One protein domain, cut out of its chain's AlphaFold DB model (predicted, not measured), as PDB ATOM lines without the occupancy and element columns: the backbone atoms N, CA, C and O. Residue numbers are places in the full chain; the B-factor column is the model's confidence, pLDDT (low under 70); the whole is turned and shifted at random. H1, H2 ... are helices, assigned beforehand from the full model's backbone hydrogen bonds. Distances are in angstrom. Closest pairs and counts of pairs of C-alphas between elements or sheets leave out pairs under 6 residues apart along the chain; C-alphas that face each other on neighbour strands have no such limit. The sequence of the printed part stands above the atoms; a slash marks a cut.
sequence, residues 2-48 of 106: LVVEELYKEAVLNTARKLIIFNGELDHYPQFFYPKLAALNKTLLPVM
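AT A GLANCE: This is residues 2 to 48 of the 106 residues of the protein "Protein LOW PSII ACCUMULATION 3, chloroplastic" of Senna tora (UniProt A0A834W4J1). Two short helices, H1 and H2, run the same way but are shifted along each other, and a long loop of residues 12 to 34 swings from the end of H1 in a wide arc through Asn 23 to the start of H2. The arc and the two helices make a loose triangle, with the arc bowed away from the helices. The printed part has 47 residues with two named helices, H1 then H2, and no named strand; the class is all helix, though the helices hold 19 of the 47 residues. It is only just compact, close to loose, with a radius of gyration of the C-alphas of 11.3 A, and it is elongated, spanning 35 by 21 by 16 A.

HOW THE PARTS SIT: H1, residues 2 to 11, and H2, residues 35 to 43, only just touch, with 3 pairs of C-alphas within 8 A. Their closest C-alphas are those of Leu 2 and Leu 37, 7.7 A apart. Their centres are 13.8 A apart. Their lines stand at a steep tilt of 38 degrees, and they run the same way. In H1 every O i to N i+4 pair is within hydrogen-bond range; in H2 it is 4 of 5.

IN THESE COORDINATES: H1 begins at C-alpha 2, (-48.650, -43.340, 22.208), and is 14.3 A long from first to last C-alpha. Residues 12 to 34 follow, passing C-alpha 23 at (-54.224, -49.523, 10.046). H2 is 12.3 A long and ends at C-alpha 43, (-37.753, -47.478, 21.019).

THE WHOLE: The two C-alphas farthest apart are those of Ala 16 and Phe 32, at 35.0 A. The printed part has no cut. The link from H1 to H2, 23 residues, is long. The mean pLDDT of the printed part is 80.4, and residues 23 to 28 are under 70.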
ATOM      1  N   LEU A   2     -48.656 -43.162  20.732       71.50
ATOM      2  CA  LEU A   2     -48.650 -43.340  22.208       71.50
ATOM      3  C   LEU A   2     -49.565 -44.480  22.697       71.50
ATOM      4  O   LEU A   2     -49.106 -45.368  23.401       71.50
ATOM      5  N   VAL A   3     -50.812 -44.528  22.215       80.88
ATOM      6  CA  VAL A   3     -51.766 -45.614  22.530       80.88
ATOM      7  C   VAL A   3     -51.226 -46.991  22.118       80.88
ATOM      8  O   VAL A   3     -51.430 -47.983  22.805       80.88
ATOM      9  N   VAL A   4     -50.489 -47.058  21.006       80.50
ATOM     10  CA  VAL A   4     -49.868 -48.306  20.538       80.50
ATOM     11  C   VAL A   4     -48.765 -48.765  21.497       80.50
ATOM     12  O   VAL A   4     -48.632 -49.959  21.749       80.50
ATOM     13  N   GLU A   5     -47.983 -47.831  22.043       84.19
ATOM     14  CA  GLU A   5     -46.962 -48.139  23.046       84.19
ATOM     15  C   GLU A   5     -47.585 -48.670  24.343       84.19
ATOM     16  O   GLU A   5     -47.099 -49.649  24.903       84.19
ATOM     17  N   GLU A   6     -48.665 -48.043  24.813       86.94
ATOM     18  CA  GLU A   6     -49.391 -48.459  26.018       86.94
ATOM     19  C   GLU A   6     -49.975 -49.864  25.852       86.94
ATOM     20  O   GLU A   6     -49.703 -50.740  26.674       86.94
ATOM     21  N   LEU A   7     -50.657 -50.124  24.730       85.75
ATOM     22  CA  LEU A   7     -51.176 -51.453  24.393       85.75
ATOM     23  C   LEU A   7     -50.062 -52.503  24.305       85.75
ATOM     24  O   LEU A   7     -50.233 -53.632  24.764       85.75
ATOM     25  N   TYR A   8     -48.907 -52.147  23.737       88.31
ATOM     26  CA  TYR A   8     -47.752 -53.041  23.691       88.31
ATOM     27  C   TYR A   8     -47.233 -53.372  25.099       88.31
ATOM     28  O   TYR A   8     -46.991 -54.541  25.408       88.31
ATOM     29  N   LYS A   9     -47.086 -52.365  25.968       90.25
ATOM     30  CA  LYS A   9     -46.620 -52.550  27.352       90.25
ATOM     31  C   LYS A   9     -47.575 -53.420  28.166       90.25
ATOM     32  O   LYS A   9     -47.109 -54.288  28.899       90.25
ATOM     33  N   GLU A  10     -48.878 -53.208  28.022       89.75
ATOM     34  CA  GLU A  10     -49.907 -53.937  28.766       89.75
ATOM     35  C   GLU A  10     -50.073 -55.380  28.272       89.75
ATOM     36  O   GLU A  10     -50.074 -56.319  29.068       89.75
ATOM     37  N   ALA A  11     -50.194 -55.578  26.957       87.06
ATOM     38  CA  ALA A  11     -50.624 -56.859  26.399       87.06
ATOM     39  C   ALA A  11     -49.477 -57.759  25.913       87.06
ATOM     40  O   ALA A  11     -49.698 -58.962  25.732       87.06
ATOM     41  N   VAL A  12     -48.285 -57.198  25.649       89.81
ATOM     42  CA  VAL A  12     -47.216 -57.901  24.918       89.81
ATOM     43  C   VAL A  12     -45.882 -57.962  25.656       89.81
ATOM     44  O   VAL A  12     -45.334 -59.057  25.733       89.81
ATOM     45  N   LEU A  13     -45.377 -56.853  26.212       89.19
ATOM     46  CA  LEU A  13     -43.988 -56.712  26.693       89.19
ATOM     47  C   LEU A  13     -43.501 -57.841  27.625       89.19
ATOM     48  O   LEU A  13     -42.338 -58.226  27.552       89.19
ATOM     49  N   ASN A  14     -44.381 -58.398  28.461       91.62
ATOM     50  CA  ASN A  14     -44.060 -59.473  29.413       91.62
ATOM     51  C   ASN A  14     -44.628 -60.844  28.996       91.62
ATOM     52  O   ASN A  14     -44.902 -61.700  29.836       91.62
ATOM     53  N   THR A  15     -44.863 -61.050  27.700       89.31
ATOM     54  CA  THR A  15     -45.466 -62.268  27.147       89.31
ATOM     55  C   THR A  15     -44.701 -62.747  25.911       89.31
ATOM     56  O   THR A  15     -43.923 -62.005  25.321       89.31
ATOM     57  N   ALA A  16     -44.970 -63.976  25.459       85.62
ATOM     58  CA  ALA A  16     -44.467 -64.484  24.177       85.62
ATOM     59  C   ALA A  16     -45.331 -64.069  22.965       85.62
ATOM     60  O   ALA A  16     -45.096 -64.525  21.845       85.62
ATOM     61  N   ARG A  17     -46.379 -63.259  23.174       83.50
ATOM     62  CA  ARG A  17     -47.304 -62.856  22.109       83.50
ATOM     63  C   ARG A  17     -46.620 -61.859  21.175       83.50
ATOM     64  O   ARG A  17     -45.705 -61.144  21.564       83.50
ATOM     65  N   LYS A  18     -47.090 -61.783  19.933       81.81
ATOM     66  CA  LYS A  18     -46.714 -60.722  18.990       81.81
ATOM     67  C   LYS A  18     -47.921 -59.812  18.783       81.81
ATOM     68  O   LYS A  18     -49.033 -60.310  18.614       81.81
ATOM     69  N   LEU A  19     -47.709 -58.495  18.808       80.12
ATOM     70  CA  LEU A  19     -48.746 -57.522  18.466       80.12
ATOM     71  C   LEU A  19     -48.787 -57.359  16.947       80.12
ATOM     72  O   LEU A  19     -47.798 -56.943  16.348       80.12
ATOM     73  N   ILE A  20     -49.930 -57.667  16.338       79.31
ATOM     74  CA  ILE A  20     -50.185 -57.380  14.927       79.31
ATOM     75  C   ILE A  20     -51.085 -56.154  14.853       79.31
ATOM     76  O   ILE A  20     -52.156 -56.132  15.455       79.31
ATOM     77  N   ILE A  21     -50.651 -55.143  14.106       74.62
ATOM     78  CA  ILE A  21     -51.374 -53.883  13.954       74.62
ATOM     79  C   ILE A  21     -51.835 -53.754  12.506       74.62
ATOM     80  O   ILE A  21     -51.020 -53.768  11.585       74.62
ATOM     81  N   PHE A  22     -53.141 -53.587  12.315       71.75
ATOM     82  CA  PHE A  22     -53.741 -53.214  11.037       71.75
ATOM     83  C   PHE A  22     -54.184 -51.755  11.120       71.75
ATOM     84  O   PHE A  22     -54.808 -51.370  12.104       71.75
ATOM     85  N   ASN A  23     -53.865 -50.948  10.104       67.56
ATOM     86  CA  ASN A  23     -54.224 -49.523  10.046       67.56
ATOM     87  C   ASN A  23     -53.753 -48.700  11.262       67.56
ATOM     88  O   ASN A  23     -54.409 -47.742  11.661       67.56
ATOM     89  N   GLY A  24     -52.628 -49.076  11.876       67.31
ATOM     90  CA  GLY A  24     -52.044 -48.284  12.952       67.31
ATOM     91  C   GLY A  24     -51.486 -46.974  12.414       67.31
ATOM     92  O   GLY A  24     -50.694 -46.987  11.474       67.31
ATOM     93  N   GLU A  25     -51.853 -45.853  13.031       65.88
ATOM     94  CA  GLU A  25     -51.238 -44.554  12.748       65.88
ATOM     95  C   GLU A  25     -49.790 -44.536  13.267       65.88
ATOM     96  O   GLU A  25     -49.497 -44.263  14.443       65.88
ATOM     97  N   LEU A  26     -48.887 -44.896  12.356       65.31
ATOM     98  CA  LEU A  26     -47.437 -44.918  12.509       65.31
ATOM     99  C   LEU A  26     -46.830 -43.765  11.693       65.31
ATOM    100  O   LEU A  26     -46.116 -43.958  10.712       65.31
ATOM    101  N   ASP A  27     -47.157 -42.538  12.072       63.72
ATOM    102  CA  ASP A  27     -46.639 -41.364  11.375       63.72
ATOM    103  C   ASP A  27     -45.174 -41.080  11.738       63.72
ATOM    104  O   ASP A  27     -44.739 -41.167  12.896       63.72
ATOM    105  N   HIS A  28     -44.392 -40.692  10.728       64.88
ATOM    106  CA  HIS A  28     -43.032 -40.208  10.926       64.88
ATOM    107  C   HIS A  28     -43.052 -38.716  11.271       64.88
ATOM    108  O   HIS A  28     -43.233 -37.866  10.401       64.88
ATOM    109  N   TYR A  29     -42.832 -38.395  12.544       70.19
ATOM    110  CA  TYR A  29     -42.815 -37.009  13.008       70.19
ATOM    111  C   TYR A  29     -41.392 -36.438  13.075       70.19
ATOM    112  O   TYR A  29     -40.498 -37.093  13.623       70.19
ATOM    113  N   PRO A  30     -41.162 -35.198  12.599       76.62
ATOM    114  CA  PRO A  30     -39.872 -34.535  12.742       76.62
ATOM    115  C   PRO A  30     -39.471 -34.400  14.215       76.62
ATOM    116  O   PRO A  30     -40.212 -33.834  15.025       76.62
ATOM    117  N   GLN A  31     -38.266 -34.870  14.554       82.75
ATOM    118  CA  GLN A  31     -37.775 -34.912  15.938       82.75
ATOM    119  C   GLN A  31     -37.755 -33.535  16.616       82.75
ATOM    120  O   GLN A  31     -37.987 -33.461  17.821       82.75
ATOM    121  N   PHE A  32     -37.511 -32.461  15.858       86.81
ATOM    122  CA  PHE A  32     -37.458 -31.098  16.394       86.81
ATOM    123  C   PHE A  32     -38.803 -30.633  16.971       86.81
ATOM    124  O   PHE A  32     -38.835 -30.045  18.046       86.81
ATOM    125  N   PHE A  33     -39.914 -30.939  16.294       86.19
ATOM    126  CA  PHE A  33     -41.253 -30.511  16.716       86.19
ATOM    127  C   PHE A  33     -41.931 -31.522  17.649       86.19
ATOM    128  O   PHE A  33     -42.741 -31.143  18.489       86.19
ATOM    129  N   TYR A  34     -41.580 -32.808  17.532       84.19
ATOM    130  CA  TYR A  34     -42.237 -33.891  18.265       84.19
ATOM    131  C   TYR A  34     -41.223 -34.879  18.862       84.19
ATOM    132  O   TYR A  34     -41.184 -36.052  18.474       84.19
ATOM    133  N   PRO A  35     -40.404 -34.451  19.840       84.81
ATOM    134  CA  PRO A  35     -39.316 -35.268  20.379       84.81
ATOM    135  C   PRO A  35     -39.809 -36.564  21.038       84.81
ATOM    136  O   PRO A  35     -39.173 -37.604  20.886       84.81
ATOM    137  N   LYS A  36     -40.973 -36.535  21.706       82.44
ATOM    138  CA  LYS A  36     -41.593 -37.732  22.302       82.44
ATOM    139  C   LYS A  36     -41.988 -38.760  21.239       82.44
ATOM    140  O   LYS A  36     -41.709 -39.940  21.404       82.44
ATOM    141  N   LEU A  37     -42.590 -38.320  20.132       79.00
ATOM    142  CA  LEU A  37     -42.993 -39.221  19.050       79.00
ATOM    143  C   LEU A  37     -41.763 -39.770  18.313       79.00
ATOM    144  O   LEU A  37     -41.652 -40.969  18.086       79.00
ATOM    145  N   ALA A  38     -40.772 -38.926  18.030       81.88
ATOM    146  CA  ALA A  38     -39.520 -39.386  17.439       81.88
ATOM    147  C   ALA A  38     -38.757 -40.381  18.335       81.88
ATOM    148  O   ALA A  38     -38.092 -41.275  17.811       81.88
ATOM    149  N   ALA A  39     -38.859 -40.262  19.663       84.31
ATOM    150  CA  ALA A  39     -38.309 -41.246  20.593       84.31
ATOM    151  C   ALA A  39     -39.016 -42.604  20.471       84.31
ATOM    152  O   ALA A  39     -38.333 -43.618  20.363       84.31
ATOM    153  N   LEU A  40     -40.351 -42.625  20.381       80.62
ATOM    154  CA  LEU A  40     -41.115 -43.864  20.178       80.62
ATOM    155  C   LEU A  40     -40.737 -44.576  18.877       80.62
ATOM    156  O   LEU A  40     -40.610 -45.795  18.870       80.62
ATOM    157  N   ASN A  41     -40.452 -43.835  17.803       77.31
ATOM    158  CA  ASN A  41     -39.949 -44.439  16.567       77.31
ATOM    159  C   ASN A  41     -38.626 -45.201  16.765       77.31
ATOM    160  O   ASN A  41     -38.368 -46.177  16.065       77.31
ATOM    161  N   LYS A  42     -37.790 -44.772  17.717       81.31
ATOM    162  CA  LYS A  42     -36.495 -45.397  18.023       81.31
ATOM    163  C   LYS A  42     -36.591 -46.505  19.071       81.31
ATOM    164  O   LYS A  42     -35.703 -47.347  19.110       81.31
ATOM    165  N   THR A  43     -37.614 -46.504  19.924       84.69
ATOM    166  CA  THR A  43     -37.753 -47.478  21.019       84.69
ATOM    167  C   THR A  43     -38.788 -48.559  20.728       84.69
ATOM    168  O   THR A  43     -38.534 -49.728  20.997       84.69
ATOM    169  N   LEU A  44     -39.941 -48.187  20.169       82.00
ATOM    170  CA  LEU A  44     -41.085 -49.074  19.972       82.00
ATOM    171  C   LEU A  44     -41.017 -49.828  18.641       82.00
ATOM    172  O   LEU A  44     -41.265 -51.027  18.602       82.00
ATOM    173  N   LEU A  45     -40.666 -49.156  17.542       78.50
ATOM    174  CA  LEU A  45     -40.658 -49.811  16.226       78.50
ATOM    175  C   LEU A  45     -39.631 -50.941  16.099       78.50
ATOM    176  O   LEU A  45     -39.981 -51.963  15.514       78.50
ATOM    177  N   PRO A  46     -38.409 -50.836  16.661       79.50
ATOM    178  CA  PRO A  46     -37.443 -51.932  16.583       79.50
ATOM    179  C   PRO A  46     -37.866 -53.203  17.326       79.50
ATOM    180  O   PRO A  46     -37.363 -54.274  17.009       79.50
ATOM    181  N   VAL A  47     -38.772 -53.102  18.309       79.50
ATOM    182  CA  VAL A  47     -39.293 -54.271  19.042       79.50
ATOM    183  C   VAL A  47     -40.564 -54.852  18.413       79.50
ATOM    184  O   VAL A  47     -41.043 -55.902  18.844       79.50
ATOM    185  N   MET A  48     -41.123 -54.195  17.391       78.19
ATOM    186  CA  MET A  48     -42.297 -54.672  16.666       78.19
ATOM    187  C   MET A  48     -41.919 -55.655  15.560       78.19
ATOM    188  O   MET A  48     -40.951 -55.476  14.824       78.19
TER     189      MET A  48